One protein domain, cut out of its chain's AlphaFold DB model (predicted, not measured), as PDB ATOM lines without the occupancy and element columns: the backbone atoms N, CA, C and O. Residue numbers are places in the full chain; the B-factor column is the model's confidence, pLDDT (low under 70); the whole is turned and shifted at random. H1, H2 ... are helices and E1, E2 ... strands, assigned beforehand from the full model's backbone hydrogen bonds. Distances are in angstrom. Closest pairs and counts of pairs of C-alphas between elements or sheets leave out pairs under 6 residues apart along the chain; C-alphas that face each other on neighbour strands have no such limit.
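This is residues 7 to 127 of the 223 residues of an uncharacterized protein of uncultured Solirubrobacteraceae bacterium (UniProt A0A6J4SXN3). A strongly twisted wall of five antiparallel strands has two helices, H2 and H5, nearly side by side over one face, while its other face is bare of named helices. H1 packs on H5 on the side away from the sheet, H4 sits by the strands' ends, H3 makes a corner after H2, and residues 27 to 42 form a long loop along the outside. The 121 printed residues hold five named helices and five named strands, in the chain order H1 H2 H3 E1 E2 E3 H4 E4 E5 H5; the sheet's order is E1 E2 E3 E4 E5 and the class is mixed. The whole is compact, with a radius of gyration of the C-alphas of 14.0 A and spans of 42 by 31 by 24 A.

E1, residues 62 to 71, E2, residues 74 to 80, and E3, residues 85 to 90, form a meander, each strand the antiparallel neighbour of the one before. E1 bends by 94 degrees at residue 66. N 63 and O 79 are 2.8 A apart across the hairpin E1 and E2, and N 75 and O 89 are 2.8 A apart across the hairpin E2 and E3. E4, residues 101 to 105, is antiparallel to E3, with N 88 and O 102 2.8 A apart. E5, residues 113 to 116, forms a hairpin with E4, with N 103 and O 113 2.8 A apart. H2, residues 43 to 54, and H5, residues 119 to 127, are on the same face of the sheet at heights of 10.2 A and 7.4 A, two layers of helices and sheet. They touch at the C-alphas of Val 48 and Leu 123, 7.0 A apart, at a shallow tilt of 24 degrees, the same way. H1, residues 14 to 26, is not on the sheet; it touches H5 at the C-alphas of Leu 18 and Leu 124, 5.5 A apart. H4, residues 91 to 95, is on that same face and touches H2 through the C-alphas of Ala 44 and Leu 94, 5.2 A apart. H3, residues 56 to 59, and H2 only just touch, only at the corner, with 3 pairs of C-alphas within 8 A. Every O i to N i+4 pair is within hydrogen-bond range in H1 and H5, 6 of 8 in H2 and 0 of 1 in H4, where 1 of 2 O i to N i+3 pairs is; H3 is too short for an i+4 pair.

H1 begins at C-alpha 14 (46.765, -25.638, 1.885) and is 16.9 A long. H2 is 17.8 A long, E1 19.1 A, E2 and E3 16.5 A each. H5 ends at C-alpha 127 (53.104, -18.603, -3.399).

The C-alphas of Thr 29 and Pro 109, the two farthest apart, are 43.6 A apart. The printed part has no cut, the link from H1 to H2 is long with 16 residues, and no printed residue is under 70 in pLDDT.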
ATOM      1  N   SER A   7      59.020 -24.133   6.554       98.06
ATOM      2  CA  SER A   7      58.839 -25.576   6.347       98.06
ATOM      3  C   SER A   7      57.687 -26.167   7.171       98.06
ATOM      4  O   SER A   7      56.922 -26.989   6.662       98.06
ATOM      5  N   GLU A   8      57.504 -25.715   8.413       98.25
ATOM      6  CA  GLU A   8      56.397 -26.130   9.282       98.25
ATOM      7  C   GLU A   8      55.077 -25.468   8.875       98.25
ATOM      8  O   GLU A   8      54.048 -26.139   8.775       98.25
ATOM      9  N   ILE A   9      55.100 -24.168   8.554       98.00
ATOM     10  CA  ILE A   9      53.930 -23.445   8.034       98.00
ATOM     11  C   ILE A   9      53.403 -24.115   6.757       98.00
ATOM     12  O   ILE A   9      52.199 -24.340   6.633       98.00
ATOM     13  N   LEU A  10      54.297 -24.449   5.824       97.94
ATOM     14  CA  LEU A  10      53.975 -24.994   4.503       97.94
ATOM     15  C   LEU A  10      53.610 -26.487   4.521       97.94
ATOM     16  O   LEU A  10      53.139 -27.003   3.513       97.94
ATOM     17  N   SER A  11      53.773 -27.167   5.659       97.12
ATOM     18  CA  SER A  11      53.344 -28.562   5.853       97.12
ATOM     19  C   SER A  11      51.888 -28.696   6.328       97.12
ATOM     20  O   SER A  11      51.396 -29.803   6.541       97.12
ATOM     21  N   ARG A  12      51.196 -27.574   6.546       97.81
ATOM     22  CA  ARG A  12      49.796 -27.521   6.995       97.81
ATOM     23  C   ARG A  12      48.816 -27.719   5.832       97.81
ATOM     24  O   ARG A  12      49.226 -27.670   4.673       97.81
ATOM     25  N   PRO A  13      47.503 -27.879   6.106       97.06
ATOM     26  CA  PRO A  13      46.489 -27.843   5.058       97.06
ATOM     27  C   PRO A  13      46.625 -26.592   4.166       97.06
ATOM     28  O   PRO A  13      46.915 -25.518   4.696       97.06
ATOM     29  N   PRO A  14      46.379 -26.681   2.842       95.50
ATOM     30  CA  PRO A  14      46.765 -25.638   1.885       95.50
ATOM     31  C   PRO A  14      46.295 -24.220   2.222       95.50
ATOM     32  O   PRO A  14      47.059 -23.268   2.096       95.50
ATOM     33  N   VAL A  15      45.055 -24.074   2.698       93.25
ATOM     34  CA  VAL A  15      44.497 -22.769   3.090       93.25
ATOM     35  C   VAL A  15      45.239 -22.187   4.297       93.25
ATOM     36  O   VAL A  15      45.634 -21.022   4.277       93.25
ATOM     37  N   GLU A  16      45.484 -22.998   5.329       94.81
ATOM     38  CA  GLU A  16      46.212 -22.577   6.534       94.81
ATOM     39  C   GLU A  16      47.683 -22.266   6.231       94.81
ATOM     40  O   GLU A  16      48.233 -21.281   6.732       94.81
ATOM     41  N   ALA A  17      48.308 -23.092   5.388       96.88
ATOM     42  CA  ALA A  17      49.670 -22.903   4.912       96.88
ATOM     43  C   ALA A  17      49.809 -21.595   4.125       96.88
ATOM     44  O   ALA A  17      50.712 -20.808   4.406       96.88
ATOM     45  N   LEU A  18      48.883 -21.312   3.203       95.62
ATOM     46  CA  LEU A  18      48.870 -20.077   2.422       95.62
ATOM     47  C   LEU A  18      48.714 -18.842   3.315       95.62
ATOM     48  O   LEU A  18      49.483 -17.892   3.183       95.62
ATOM     49  N   GLU A  19      47.766 -18.838   4.255       93.56
ATOM     50  CA  GLU A  19      47.601 -17.708   5.179       93.56
ATOM     51  C   GLU A  19      48.842 -17.492   6.059       93.56
ATOM     52  O   GLU A  19      49.272 -16.353   6.273       93.56
ATOM     53  N   GLY A  20      49.425 -18.578   6.575       95.69
ATOM     54  CA  GLY A  20      50.660 -18.528   7.351       95.69
ATOM     55  C   GLY A  20      51.830 -17.990   6.530       95.69
ATOM     56  O   GLY A  20      52.552 -17.108   7.001       95.69
ATOM     57  N   PHE A  21      51.963 -18.454   5.287       96.38
ATOM     58  CA  PHE A  21      52.992 -18.012   4.357       96.38
ATOM     59  C   PHE A  21      52.844 -16.527   4.026       96.38
ATOM     60  O   PHE A  21      53.794 -15.772   4.192       96.38
ATOM     61  N   LEU A  22      51.647 -16.058   3.654       94.50
ATOM     62  CA  LEU A  22      51.398 -14.640   3.360       94.50
ATOM     63  C   LEU A  22      51.730 -13.735   4.553       94.50
ATOM     64  O   LEU A  22      52.291 -12.650   4.384       94.50
ATOM     65  N   ARG A  23      51.423 -14.182   5.774       94.44
ATOM     66  CA  ARG A  23      51.781 -13.452   6.995       94.44
ATOM     67  C   ARG A  23      53.289 -13.407   7.206       94.44
ATOM     68  O   ARG A  23      53.818 -12.346   7.528       94.44
ATOM     69  N   ARG A  24      53.967 -14.546   7.047       94.81
ATOM     70  CA  ARG A  24      55.406 -14.682   7.307       94.81
ATOM     71  C   ARG A  24      56.262 -13.997   6.241       94.81
ATOM     72  O   ARG A  24      57.234 -13.344   6.608       94.81
ATOM     73  N   TRP A  25      55.885 -14.143   4.972       95.06
ATOM     74  CA  TRP A  25      56.641 -13.703   3.800       95.06
ATOM     75  C   TRP A  25      56.302 -12.280   3.363       95.06
ATOM     76  O   TRP A  25      57.187 -11.474   3.102       95.06
ATOM     77  N   HIS A  26      55.013 -11.937   3.327       91.62
ATOM     78  CA  HIS A  26      54.550 -10.632   2.842       91.62
ATOM     79  C   HIS A  26      54.110  -9.681   3.965       91.62
ATOM     80  O   HIS A  26      53.666  -8.569   3.685       91.62
ATOM     81  N   GLY A  27      54.195 -10.098   5.233       92.12
ATOM     82  CA  GLY A  27      53.754  -9.283   6.369       92.12
ATOM     83  C   GLY A  27      52.240  -9.047   6.401       92.12
ATOM     84  O   GLY A  27      51.774  -8.093   7.025       92.12
ATOM     85  N   VAL A  28      51.453  -9.890   5.725       90.56
ATOM     86  CA  VAL A  28      49.995  -9.741   5.653       90.56
ATOM     87  C   VAL A  28      49.370 -10.040   7.017       90.56
ATOM     88  O   VAL A  28      49.424 -11.156   7.528       90.56
ATOM     89  N   THR A  29      48.743  -9.031   7.620       85.50
ATOM     90  CA  THR A  29      48.109  -9.144   8.947       85.50
ATOM     91  C   THR A  29      46.602  -9.393   8.882       85.50
ATOM     92  O   THR A  29      46.008  -9.857   9.856       85.50
ATOM     93  N   SER A  30      45.976  -9.113   7.739       81.00
ATOM     94  CA  SER A  30      44.550  -9.361   7.508       81.00
ATOM     95  C   SER A  30      44.312 -10.793   7.032       81.00
ATOM     96  O   SER A  30      45.089 -11.312   6.240       81.00
ATOM     97  N   SER A  31      43.212 -11.419   7.463       79.75
ATOM     98  CA  SER A  31      42.792 -12.713   6.898       79.75
ATOM     99  C   SER A  31      42.372 -12.550   5.436       79.75
ATOM    100  O   SER A  31      41.747 -11.542   5.072       79.75
ATOM    101  N   VAL A  32      42.698 -13.559   4.623       77.62
ATOM    102  CA  VAL A  32      42.363 -13.623   3.194       77.62
ATOM    103  C   VAL A  32      40.850 -13.536   3.004       77.62
ATOM    104  O   VAL A  32      40.372 -12.756   2.180       77.62
ATOM    105  N   ASP A  33      40.079 -14.221   3.846       77.06
ATOM    106  CA  ASP A  33      38.618 -14.276   3.747       77.06
ATOM    107  C   ASP A  33      37.905 -12.949   3.996       77.06
ATOM    108  O   ASP A  33      36.769 -12.758   3.558       77.06
ATOM    109  N   ARG A  34      38.571 -12.008   4.670       79.00
ATOM    110  CA  ARG A  34      38.004 -10.686   4.962       79.00
ATOM    111  C   ARG A  34      38.128  -9.711   3.802       79.00
ATOM    112  O   ARG A  34      37.576  -8.614   3.888       79.00
ATOM    113  N   GLN A  35      38.848 -10.074   2.746       80.44
ATOM    114  CA  GLN A  35      39.026  -9.172   1.623       80.44
ATOM    115  C   GLN A  35      37.767  -9.107   0.762       80.44
ATOM    116  O   GLN A  35      37.198 -10.153   0.414       80.44
ATOM    117  N   PRO A  36      37.330  -7.888   0.401       81.44
ATOM    118  CA  PRO A  36      36.224  -7.729  -0.517       81.44
ATOM    119  C   PRO A  36      36.624  -8.320  -1.866       81.44
ATOM    120  O   PRO A  36      37.697  -8.043  -2.397       81.44
ATOM    121  N   VAL A  37      35.731  -9.123  -2.427       83.75
ATOM    122  CA  VAL A  37      35.836  -9.588  -3.807       83.75
ATOM    123  C   VAL A  37      34.665  -9.003  -4.566       83.75
ATOM    124  O   VAL A  37      33.573  -8.847  -4.016       83.75
ATOM    125  N   ARG A  38      34.894  -8.651  -5.829       82.75
ATOM    126  CA  ARG A  38      33.814  -8.176  -6.684       82.75
ATOM    127  C   ARG A  38      32.734  -9.255  -6.795       82.75
ATOM    128  O   ARG A  38      33.034 -10.446  -6.860       82.75
ATOM    129  N   ALA A  39      31.477  -8.826  -6.824       81.69
ATOM    130  CA  ALA A  39      30.333  -9.734  -6.859       81.69
ATOM    131  C   ALA A  39      30.275 -10.592  -8.137       81.69
ATOM    132  O   ALA A  39      29.637 -11.640  -8.129       81.69
ATOM    133  N   ASP A  40      30.940 -10.155  -9.210       82.31
ATOM    134  CA  ASP A  40      31.020 -10.845 -10.499       82.31
ATOM    135  C   ASP A  40      32.123 -11.913 -10.570       82.31
ATOM    136  O   ASP A  40      32.187 -12.653 -11.547       82.31
ATOM    137  N   VAL A  41      32.964 -12.046  -9.538       86.00
ATOM    138  CA  VAL A  41      33.956 -13.126  -9.458       86.00
ATOM    139  C   VAL A  41      33.283 -14.406  -8.962       86.00
ATOM    140  O   VAL A  41      32.709 -14.450  -7.863       86.00
ATOM    141  N   ALA A  42      33.398 -15.463  -9.770       86.44
ATOM    142  CA  ALA A  42      32.914 -16.798  -9.440       86.44
ATOM    143  C   ALA A  42      33.483 -17.285  -8.092       86.44
ATOM    144  O   ALA A  42      34.659 -17.027  -7.821       86.44
ATOM    145  N   PRO A  43      32.691 -17.987  -7.251       87.56
ATOM    146  CA  PRO A  43      33.131 -18.501  -5.949       87.56
ATOM    147  C   PRO A  43      34.519 -19.150  -5.973       87.56
ATOM    148  O   PRO A  43      35.384 -18.721  -5.210       87.56
ATOM    149  N   ALA A  44      34.741 -20.045  -6.937       86.69
ATOM    150  CA  ALA A  44      35.998 -20.741  -7.196       86.69
ATOM    151  C   ALA A  44      37.246 -19.844  -7.262       86.69
ATOM    152  O   ALA A  44      38.331 -20.237  -6.846       86.69
ATOM    153  N   LEU A  45      37.113 -18.630  -7.803       90.25
ATOM    154  CA  LEU A  45      38.244 -17.736  -8.069       90.25
ATOM    155  C   LEU A  45      38.403 -16.655  -6.999       90.25
ATOM    156  O   LEU A  45      39.397 -15.924  -6.988       90.25
ATOM    157  N   ARG A  46      37.453 -16.546  -6.062       91.25
ATOM    158  CA  ARG A  46      37.524 -15.560  -4.977       91.25
ATOM    159  C   ARG A  46      38.827 -15.659  -4.183       91.25
ATOM    160  O   ARG A  46      39.406 -14.597  -3.958       91.25
ATOM    161  N   PRO A  47      39.331 -16.849  -3.793       87.19
ATOM    162  CA  PRO A  47      40.606 -16.948  -3.084       87.19
ATOM    163  C   PRO A  47      41.756 -16.280  -3.848       87.19
ATOM    164  O   PRO A  47      42.488 -15.478  -3.271       87.19
ATOM    165  N   VAL A  48      41.845 -16.507  -5.162       86.69
ATOM    166  CA  VAL A  48      42.903 -15.955  -6.026       86.69
ATOM    167  C   VAL A  48      42.884 -14.424  -6.017       86.69
ATOM    168  O   VAL A  48      43.900 -13.774  -5.763       86.69
ATOM    169  N   HIS A  49      41.705 -13.828  -6.206       87.50
ATOM    170  CA  HIS A  49      41.554 -12.371  -6.203       87.50
ATOM    171  C   HIS A  49      41.787 -11.741  -4.820       87.50
ATOM    172  O   HIS A  49      42.304 -10.623  -4.733       87.50
ATOM    173  N   ARG A  50      41.441 -12.442  -3.731       89.81
ATOM    174  CA  ARG A  50      41.720 -11.979  -2.359       89.81
ATOM    175  C   ARG A  50      43.219 -11.912  -2.098       89.81
ATOM    176  O   ARG A  50      43.690 -10.900  -1.583       89.81
ATOM    177  N   VAL A  51      43.966 -12.943  -2.498       87.69
ATOM    178  CA  VAL A  51      45.432 -12.969  -2.370       87.69
ATOM    179  C   VAL A  51      46.066 -11.836  -3.172       87.69
ATOM    180  O   VAL A  51      46.852 -11.072  -2.614       87.69
ATOM    181  N   GLY A  52      45.656 -11.644  -4.431       85.38
ATOM    182  CA  GLY A  52      46.180 -10.556  -5.268       85.38
ATOM    183  C   GLY A  52      45.927  -9.159  -4.706       85.38
ATOM    184  O   GLY A  52      46.731  -8.252  -4.903       85.38
ATOM    185  N   SER A  53      44.838  -8.991  -3.955       86.00
ATOM    186  CA  SER A  53      44.528  -7.729  -3.278       86.00
ATOM    187  C   SER A  53      45.403  -7.491  -2.038       86.00
ATOM    188  O   SER A  53      45.711  -6.345  -1.722       86.00
ATOM    189  N   LEU A  54      45.805  -8.555  -1.333       86.12
ATOM    190  CA  LEU A  54      46.615  -8.479  -0.105       86.12
ATOM    191  C   LEU A  54      48.108  -8.360  -0.368       86.12
ATOM    192  O   LEU A  54      48.813  -7.671   0.366       86.12
ATOM    193  N   ALA A  55      48.578  -9.052  -1.395       83.62
ATOM    194  CA  ALA A  55      49.976  -9.112  -1.759       83.62
ATOM    195  C   ALA A  55      50.095  -8.843  -3.264       83.62
ATOM    196  O   ALA A  55      50.211  -9.779  -4.044       83.62
ATOM    197  N   PRO A  56      50.099  -7.574  -3.711       77.69
ATOM    198  CA  PRO A  56      50.197  -7.257  -5.139       77.69
ATOM    199  C   PRO A  56      51.455  -7.828  -5.813       77.69
ATOM    200  O   PRO A  56      51.431  -8.149  -6.994       77.69
ATOM    201  N   ARG A  57      52.545  -8.006  -5.051       79.69
ATOM    202  CA  ARG A  57      53.786  -8.643  -5.526       79.69
ATOM    203  C   ARG A  57      53.698 -10.171  -5.631       79.69
ATOM    204  O   ARG A  57      54.638 -10.785  -6.110       79.69
ATOM    205  N   PHE A  58      52.603 -10.782  -5.182       80.50
ATOM    206  CA  PHE A  58      52.388 -12.228  -5.259       80.50
ATOM    207  C   PHE A  58      52.300 -12.720  -6.706       80.50
ATOM    208  O   PHE A  58      52.721 -13.827  -7.001       80.50
ATOM    209  N   PHE A  59      51.788 -11.881  -7.607       82.25
ATOM    210  CA  PHE A  59      51.686 -12.156  -9.039       82.25
ATOM    211  C   PHE A  59      52.679 -11.288  -9.826       82.25
ATOM    212  O   PHE A  59      52.327 -10.695 -10.836       82.25
ATOM    213  N   ALA A  60      53.903 -11.115  -9.317       78.75
ATOM    214  CA  ALA A  60      54.884 -10.234  -9.959       78.75
ATOM    215  C   ALA A  60      55.433 -10.791 -11.282       78.75
ATOM    216  O   ALA A  60      55.885 -10.006 -12.106       78.75
ATOM    217  N   VAL A  61      55.406 -12.117 -11.462       81.94
ATOM    218  CA  VAL A  61      56.006 -12.809 -12.618       81.94
ATOM    219  C   VAL A  61      54.969 -13.175 -13.684       81.94
ATOM    220  O   VAL A  61      55.315 -13.462 -14.815       81.94
ATOM    221  N   ASN A  62      53.686 -13.201 -13.330       87.75
ATOM    222  CA  ASN A  62      52.621 -13.780 -14.146       87.75
ATOM    223  C   ASN A  62      51.332 -12.970 -13.971       87.75
ATOM    224  O   ASN A  62      51.152 -12.268 -12.976       87.75
ATOM    225  N   GLU A  63      50.391 -13.098 -14.900       90.06
ATOM    226  CA  GLU A  63      49.190 -12.273 -14.933       90.06
ATOM    227  C   GLU A  63      47.959 -12.976 -14.341       90.06
ATOM    228  O   GLU A  63      47.456 -13.972 -14.866       90.06
ATOM    229  N   LEU A  64      47.395 -12.383 -13.281       91.50
ATOM    230  CA  LEU A  64      46.027 -12.666 -12.843       91.50
ATOM    231  C   LEU A  64      45.022 -11.909 -13.712       91.50
ATOM    232  O   LEU A  64      44.905 -10.682 -13.630       91.50
ATOM    233  N   LEU A  65      44.226 -12.655 -14.476       90.69
ATOM    234  CA  LEU A  65      43.191 -12.078 -15.319       90.69
ATOM    235  C   LEU A  65      42.072 -11.501 -14.450       90.69
ATOM    236  O   LEU A  65      41.470 -12.178 -13.618       90.69
ATOM    237  N   ARG A  66      41.752 -10.221 -14.665       84.88
ATOM    238  CA  ARG A  66      40.671  -9.542 -13.927       84.88
ATOM    239  C   ARG A  66      39.302 -10.170 -14.175       84.88
ATOM    240  O   ARG A  66      38.469 -10.174 -13.274       84.88
ATOM    241  N   THR A  67      39.094 -10.643 -15.397       88.06
ATOM    242  CA  THR A  67      37.901 -11.363 -15.831       88.06
ATOM    243  C   THR A  67      38.382 -12.631 -16.519       88.06
ATOM    244  O   THR A  67      39.174 -12.509 -17.457       88.06
ATOM    245  N   PRO A  68      37.924 -13.821 -16.097       93.00
ATOM    246  CA  PRO A  68      38.330 -15.055 -16.745       93.00
ATOM    247  C   PRO A  68      37.997 -15.048 -18.237       93.00
ATOM    248  O   PRO A  68      36.898 -14.655 -18.641       93.00
ATOM    249  N   ARG A  69      38.944 -15.492 -19.063       95.38
ATOM    250  CA  ARG A  69      38.738 -15.686 -20.500       95.38
ATOM    251  C   ARG A  69      38.171 -17.084 -20.725       95.38
ATOM    252  O   ARG A  69      38.710 -18.059 -20.220       95.38
ATOM    253  N   HIS A  70      37.095 -17.187 -21.497       95.50
ATOM    254  CA  HIS A  70      36.520 -18.486 -21.839       95.50
ATOM    255  C   HIS A  70      37.263 -19.108 -23.026       95.50
ATOM    256  O   HIS A  70      37.512 -18.436 -24.030       95.50
ATOM    257  N   ASP A  71      37.573 -20.396 -22.914       95.31
ATOM    258  CA  ASP A  71      38.104 -21.242 -23.979       95.31
ATOM    259  C   ASP A  71      37.420 -22.614 -23.921       95.31
ATOM    260  O   ASP A  71      37.758 -23.463 -23.098       95.31
ATOM    261  N   GLY A  72      36.392 -22.799 -24.751       95.31
ATOM    262  CA  GLY A  72      35.553 -23.994 -24.699       95.31
ATOM    263  C   GLY A  72      34.853 -24.142 -23.345       95.31
ATOM    264  O   GLY A  72      34.090 -23.267 -22.934       95.31
ATOM    265  N   ASP A  73      35.110 -25.262 -22.671       97.00
ATOM    266  CA  ASP A  73      34.617 -25.597 -21.331       97.00
ATOM    267  C   ASP A  73      35.516 -25.067 -20.202       97.00
ATOM    268  O   ASP A  73      35.274 -25.369 -19.034       97.00
ATOM    269  N   MET A  74      36.523 -24.253 -20.525       98.00
ATOM    270  CA  MET A  74      37.509 -23.742 -19.577       98.00
ATOM    271  C   MET A  74      37.367 -22.235 -19.360       98.00
ATOM    272  O   MET A  74      37.179 -21.458 -20.295       98.00
ATOM    273  N   ALA A  75      37.501 -21.814 -18.107       97.75
ATOM    274  CA  ALA A  75      37.621 -20.427 -17.686       97.75
ATOM    275  C   ALA A  75      39.075 -20.160 -17.271       97.75
ATOM    276  O   ALA A  75      39.484 -20.459 -16.146       97.75
ATOM    277  N   VAL A  76      39.861 -19.616 -18.201       97.62
ATOM    278  CA  VAL A  76      41.256 -19.212 -17.987       97.62
ATOM    279  C   VAL A  76      41.274 -18.018 -17.048       97.62
ATOM    280  O   VAL A  76      40.636 -17.007 -17.335       97.62
ATOM    281  N   PHE A  77      41.985 -18.123 -15.929       96.25
ATOM    282  CA  PHE A  77      42.034 -17.067 -14.912       96.25
ATOM    283  C   PHE A  77      43.451 -16.565 -14.638       96.25
ATOM    284  O   PHE A  77      43.611 -15.502 -14.043       96.25
ATOM    285  N   TYR A  78      44.475 -17.295 -15.071       95.75
ATOM    286  CA  TYR A  78      45.868 -16.948 -14.832       95.75
ATOM    287  C   TYR A  78      46.700 -17.316 -16.059       95.75
ATOM    288  O   TYR A  78      46.471 -18.367 -16.660       95.75
ATOM    289  N   SER A  79      47.628 -16.446 -16.440       95.44
ATOM    290  CA  SER A  79      48.509 -16.634 -17.594       95.44
ATOM    291  C   SER A  79      49.939 -16.312 -17.213       95.44
ATOM    292  O   SER A  79      50.195 -15.433 -16.392       95.44
ATOM    293  N   GLU A  80      50.871 -17.016 -17.833       94.06
ATOM    294  CA  GLU A  80      52.276 -16.649 -17.797       94.06
ATOM    295  C   GLU A  80      52.476 -15.329 -18.576       94.06
ATOM    296  O   GLU A  80      51.690 -15.033 -19.483       94.06
ATOM    297  N   GLU A  81      53.439 -14.488 -18.171       88.88
ATOM    298  CA  GLU A  81      53.632 -13.122 -18.707       88.88
ATOM    299  C   GLU A  81      53.882 -13.096 -20.224       88.88
ATOM    300  O   GLU A  81      53.422 -12.185 -20.920       88.88
ATOM    301  N   GLN A  82      54.573 -14.102 -20.760       89.00
ATOM    302  CA  GLN A  82      54.814 -14.276 -22.193       89.00
ATOM    303  C   GLN A  82      53.666 -14.997 -22.914       89.00
ATOM    304  O   GLN A  82      53.733 -15.176 -24.132       89.00
ATOM    305  N   TRP A  83      52.600 -15.357 -22.195       89.31
ATOM    306  CA  TRP A  83      51.401 -16.027 -22.706       89.31
ATOM    307  C   TRP A  83      51.683 -17.385 -23.344       89.31
ATOM    308  O   TRP A  83      50.900 -17.853 -24.169       89.31
ATOM    309  N   VAL A  84      52.786 -18.039 -22.969       94.00
ATOM    310  CA  VAL A  84      53.092 -19.385 -23.478       94.00
ATOM    311  C   VAL A  84      52.412 -20.475 -22.653       94.00
ATOM    312  O   VAL A  84      52.265 -21.601 -23.122       94.00
ATOM    313  N   TRP A  85      51.946 -20.143 -21.446       96.50
ATOM    314  CA  TRP A  85      51.301 -21.076 -20.529       96.50
ATOM    315  C   TRP A  85      50.084 -20.458 -19.841       96.50
ATOM    316  O   TRP A  85      50.101 -19.295 -19.440       96.50
ATOM    317  N   GLU A  86      49.024 -21.246 -19.678       97.56
ATOM    318  CA  GLU A  86      47.752 -20.793 -19.112       97.56
ATOM    319  C   GLU A  86      47.228 -21.750 -18.050       97.56
ATOM    320  O   GLU A  86      47.425 -22.965 -18.138       97.56
ATOM    321  N   TRP A  87      46.481 -21.200 -17.090       98.19
ATOM    322  CA  TRP A  87      45.779 -21.952 -16.057       98.19
ATOM    323  C   TRP A  87      44.298 -21.593 -16.001       98.19
ATOM    324  O   TRP A  87      43.890 -20.432 -16.117       98.19
ATOM    325  N   ALA A  88      43.481 -22.620 -15.805       98.19
ATOM    326  CA  ALA A  88      42.039 -22.535 -15.917       98.19
ATOM    327  C   ALA A  88      41.316 -23.458 -14.933       98.19
ATOM    328  O   ALA A  88      41.864 -24.444 -14.438       98.19
ATOM    329  N   VAL A  89      40.046 -23.146 -14.698       98.31
ATOM    330  CA  VAL A  89      39.064 -24.014 -14.034       98.31
ATOM    331  C   VAL A  89      37.982 -24.353 -15.059       98.31
ATOM    332  O   VAL A  89      37.692 -23.532 -15.930       98.31
ATOM    333  N   ARG A  90      37.367 -25.538 -14.988       98.31
ATOM    334  CA  ARG A  90      36.215 -25.844 -15.852       98.31
ATOM    335  C   ARG A  90      35.044 -24.920 -15.542       98.31
ATOM    336  O   ARG A  90      34.756 -24.645 -14.382       98.31
ATOM    337  N   VAL A  91      34.321 -24.490 -16.567       97.50
ATOM    338  CA  VAL A  91      33.148 -23.615 -16.428       97.50
ATOM    339  C   VAL A  91      32.099 -24.232 -15.494       97.50
ATOM    340  O   VAL A  91      31.572 -23.531 -14.630       97.50
ATOM    341  N   ASP A  92      31.861 -25.542 -15.596       97.25
ATOM    342  CA  ASP A  92      30.907 -26.266 -14.741       97.25
ATOM    343  C   ASP A  92      31.351 -26.331 -13.265       97.25
ATOM    344  O   ASP A  92      30.518 -26.411 -12.358       97.25
ATOM    345  N   ASP A  93      32.656 -26.205 -13.012       97.69
ATOM    346  CA  ASP A  93      33.263 -26.282 -11.682       97.69
ATOM    347  C   ASP A  93      33.366 -24.904 -10.994       97.69
ATOM    348  O   ASP A  93      33.735 -24.818  -9.824       97.69
ATOM    349  N   LEU A  94      32.984 -23.804 -11.661       95.62
ATOM    350  CA  LEU A  94      33.076 -22.436 -11.114       95.62
ATOM    351  C   LEU A  94      32.230 -22.197  -9.851       95.62
ATOM    352  O   LEU A  94      32.440 -21.210  -9.137       95.62
ATOM    353  N   SER A  95      31.256 -23.071  -9.595       94.25
ATOM    354  CA  SER A  95      30.409 -23.032  -8.399       94.25
ATOM    355  C   SER A  95      30.993 -23.779  -7.197       94.25
ATOM    356  O   SER A  95      30.484 -23.603  -6.091       94.25
ATOM    357  N   LEU A  96      32.041 -24.585  -7.396       95.25
ATOM    358  CA  LEU A  96      32.727 -25.287  -6.316       95.25
ATOM    359  C   LEU A  96      33.569 -24.304  -5.494       95.25
ATOM    360  O   LEU A  96      34.074 -23.308  -6.016       95.25
ATOM    361  N   ASP A  97      33.747 -24.610  -4.209       91.06
ATOM    362  CA  ASP A  97      34.574 -23.793  -3.314       91.06
ATOM    363  C   ASP A  97      36.074 -23.923  -3.628       91.06
ATOM    364  O   ASP A  97      36.811 -22.945  -3.523       91.06
ATOM    365  N   ASP A  98      36.517 -25.119  -4.032       96.06
ATOM    366  CA  ASP A  98      37.922 -25.428  -4.325       96.06
ATOM    367  C   ASP A  98      38.052 -26.370  -5.540       96.06
ATOM    368  O   ASP A  98      38.353 -27.557  -5.383       96.06
ATOM    369  N   PRO A  99      37.739 -25.899  -6.762       97.62
ATOM    370  CA  PRO A  99      37.747 -26.753  -7.945       97.62
ATOM    371  C   PRO A  99      39.166 -27.104  -8.415       97.62
ATOM    372  O   PRO A  99      40.097 -26.328  -8.185       97.62
ATOM    373  N   PRO A 100      39.342 -28.216  -9.151       98.38
ATOM    374  CA  PRO A 100      40.618 -28.553  -9.768       98.38
ATOM    375  C   PRO A 100      41.098 -27.473 -10.739       98.38
ATOM    376  O   PRO A 100      40.309 -26.892 -11.490       98.38
ATOM    377  N   VAL A 101      42.413 -27.259 -10.762       98.50
ATOM    378  CA  VAL A 101      43.063 -26.354 -11.712       98.50
ATOM    379  C   VAL A 101      43.718 -27.170 -12.810       98.50
ATOM    380  O   VAL A 101      44.392 -28.171 -12.557       98.50
ATOM    381  N   PHE A 102      43.531 -26.714 -14.037       98.50
ATOM    382  CA  PHE A 102      44.125 -27.272 -15.237       98.50
ATOM    383  C   PHE A 102      45.098 -26.273 -15.833       98.50
ATOM    384  O   PHE A 102      44.931 -25.067 -15.661       98.50
ATOM    385  N   SER A 103      46.077 -26.774 -16.568       98.00
ATOM    386  CA  SER A 103      47.028 -25.957 -17.291       98.00
ATOM    387  C   SER A 103      47.341 -26.515 -18.668       98.00
ATOM    388  O   SER A 103      47.063 -27.686 -18.958       98.00
ATOM    389  N   ARG A 104      47.876 -25.657 -19.534       97.12
ATOM    390  CA  ARG A 104      48.387 -26.035 -20.852       97.12
ATOM    391  C   ARG A 104      49.444 -25.047 -21.323       97.12
ATOM    392  O   ARG A 104      49.430 -23.884 -20.925       97.12
ATOM    393  N   GLU A 105      50.252 -25.504 -22.265       96.31
ATOM    394  CA  GLU A 105      50.986 -24.634 -23.178       96.31
ATOM    395  C   GLU A 105      50.036 -24.174 -24.295       96.31
ATOM    396  O   GLU A 105      49.278 -24.987 -24.830       96.31
ATOM    397  N   VAL A 106      50.027 -22.881 -24.623       93.19
ATOM    398  CA  VAL A 106      49.000 -22.277 -25.501       93.19
ATOM    399  C   VAL A 106      49.046 -22.822 -26.929       93.19
ATOM    400  O   VAL A 106      47.997 -23.126 -27.498       93.19
ATOM    401  N   ASP A 107      50.247 -22.997 -27.482       89.25
ATOM    402  CA  ASP A 107      50.461 -23.423 -28.873       89.25
ATOM    403  C   ASP A 107      50.865 -24.903 -29.007       89.25
ATOM    404  O   ASP A 107      51.131 -25.392 -30.112       89.25
ATOM    405  N   ALA A 108      50.900 -25.650 -27.900       88.69
ATOM    406  CA  ALA A 108      51.224 -27.067 -27.945       88.69
ATOM    407  C   ALA A 108      50.019 -27.912 -28.383       88.69
ATOM    408  O   ALA A 108      48.870 -27.613 -28.055       88.69
ATOM    409  N   PRO A 109      50.255 -29.063 -29.038       85.56
ATOM    410  CA  PRO A 109      49.188 -30.016 -29.346       85.56
ATOM    411  C   PRO A 109      48.587 -30.684 -28.092       85.56
ATOM    412  O   PRO A 109      47.587 -31.398 -28.197       85.56
ATOM    413  N   GLY A 110      49.202 -30.504 -26.917       81.00
ATOM    414  CA  GLY A 110      48.701 -31.002 -25.642       81.00
ATOM    415  C   GLY A 110      47.527 -30.161 -25.153       81.00
ATOM    416  O   GLY A 110      47.671 -28.972 -24.900       81.00
ATOM    417  N   GLY A 111      46.351 -30.772 -25.016       93.88
ATOM    418  CA  GLY A 111      45.200 -30.106 -24.405       93.88
ATOM    419  C   GLY A 111      45.392 -29.835 -22.907       93.88
ATOM    420  O   GLY A 111      46.442 -30.102 -22.326       93.88
ATOM    421  N   TRP A 112      44.329 -29.354 -22.264       97.50
ATOM    422  CA  TRP A 112      44.301 -29.104 -20.823       97.50
ATOM    423  C   TRP A 112      44.645 -30.356 -20.011       97.50
ATOM    424  O   TRP A 112      43.985 -31.392 -20.121       97.50
ATOM    425  N   ALA A 113      45.650 -30.242 -19.148       97.31
ATOM    426  CA  ALA A 113      46.030 -31.264 -18.185       97.31
ATOM    427  C   ALA A 113      45.779 -30.754 -16.768       97.31
ATOM    428  O   ALA A 113      45.896 -29.564 -16.502       97.31
ATOM    429  N   GLN A 114      45.439 -31.641 -15.834       97.88
ATOM    430  CA  GLN A 114      45.302 -31.230 -14.439       97.88
ATOM    431  C   GLN A 114      46.675 -30.794 -13.892       97.88
ATOM    432  O   GLN A 114      47.668 -31.514 -14.054       97.88
ATOM    433  N   GLU A 115      46.702 -29.614 -13.277       97.88
ATOM    434  CA  GLU A 115      47.861 -28.992 -12.621       97.88
ATOM    435  C   GLU A 115      47.788 -29.226 -11.111       97.88
ATOM    436  O   GLU A 115      48.714 -29.751 -10.501       97.88
ATOM    437  N   ALA A 116      46.639 -28.908 -10.513       98.12
ATOM    438  CA  ALA A 116      46.414 -29.041  -9.082       98.12
ATOM    439  C   ALA A 116      45.032 -29.648  -8.797       98.12
ATOM    440  O   ALA A 116      44.085 -29.440  -9.561       98.12
ATOM    441  N   PRO A 117      44.875 -30.398  -7.692       97.81
ATOM    442  CA  PRO A 117      43.581 -30.945  -7.285       97.81
ATOM    443  C   PRO A 117      42.582 -29.876  -6.815       97.81
ATOM    444  O   PRO A 117      41.393 -30.170  -6.779       97.81
ATOM    445  N   GLY A 118      43.050 -28.666  -6.491       97.75
ATOM    446  CA  GLY A 118      42.234 -27.544  -6.027       97.75
ATOM    447  C   GLY A 118      42.930 -26.198  -6.254       97.75
ATOM    448  O   GLY A 118      44.164 -26.140  -6.333       97.75
ATOM    449  N   VAL A 119      42.154 -25.115  -6.314       97.31
ATOM    450  CA  VAL A 119      42.634 -23.722  -6.325       97.31
ATOM    451  C   VAL A 119      43.472 -23.415  -5.079       97.31
ATOM    452  O   VAL A 119      44.452 -22.679  -5.169       97.31
ATOM    453  N   SER A 120      43.146 -23.994  -3.924       96.31
ATOM    454  CA  SER A 120      43.897 -23.815  -2.677       96.31
ATOM    455  C   SER A 120      45.336 -24.340  -2.782       96.31
ATOM    456  O   SER A 120      46.282 -23.637  -2.421       96.31
ATOM    457  N   VAL A 121      45.514 -25.543  -3.341       97.88
ATOM    458  CA  VAL A 121      46.830 -26.148  -3.606       97.88
ATOM    459  C   VAL A 121      47.581 -25.352  -4.669       97.88
ATOM    460  O   VAL A 121      48.754 -25.038  -4.474       97.88
ATOM    461  N   PHE A 122      46.894 -24.962  -5.744       97.56
ATOM    462  CA  PHE A 122      47.458 -24.126  -6.800       97.56
ATOM    463  C   PHE A 122      48.003 -22.796  -6.260       97.56
ATOM    464  O   PHE A 122      49.118 -22.399  -6.587       97.56
ATOM    465  N   LEU A 123      47.251 -22.116  -5.390       96.12
ATOM    466  CA  LEU A 123      47.691 -20.863  -4.777       96.12
ATOM    467  C   LEU A 123      48.901 -21.053  -3.869       96.12
ATOM    468  O   LEU A 123      49.784 -20.200  -3.859       96.12
ATOM    469  N   LEU A 124      48.968 -22.157  -3.127       97.00
ATOM    470  CA  LEU A 124      50.139 -22.463  -2.312       97.00
ATOM    471  C   LEU A 124      51.381 -22.718  -3.181       97.00
ATOM    472  O   LEU A 124      52.443 -22.170  -2.894       97.00
ATOM    473  N   GLN A 125      51.240 -23.480  -4.271       97.25
ATOM    474  CA  GLN A 125      52.313 -23.687  -5.250       97.25
ATOM    475  C   GLN A 125      52.769 -22.354  -5.862       97.25
ATOM    476  O   GLN A 125      53.965 -22.068  -5.876       97.25
ATOM    477  N   LEU A 126      51.829 -21.495  -6.277       95.62
ATOM    478  CA  LEU A 126      52.139 -20.153  -6.778       95.62
ATOM    479  C   LEU A 126      52.849 -19.281  -5.743       95.62
ATOM    480  O   LEU A 126      53.730 -18.514  -6.121       95.62
ATOM    481  N   ALA A 127      52.478 -19.375  -4.466       95.06
ATOM    482  CA  ALA A 127      53.104 -18.603  -3.399       95.06
ATOM    483  C   ALA A 127      54.596 -18.925  -3.296       95.06
ATOM    484  O   ALA A 127      55.432 -18.025  -3.334       95.06
TER     485      ALA A 127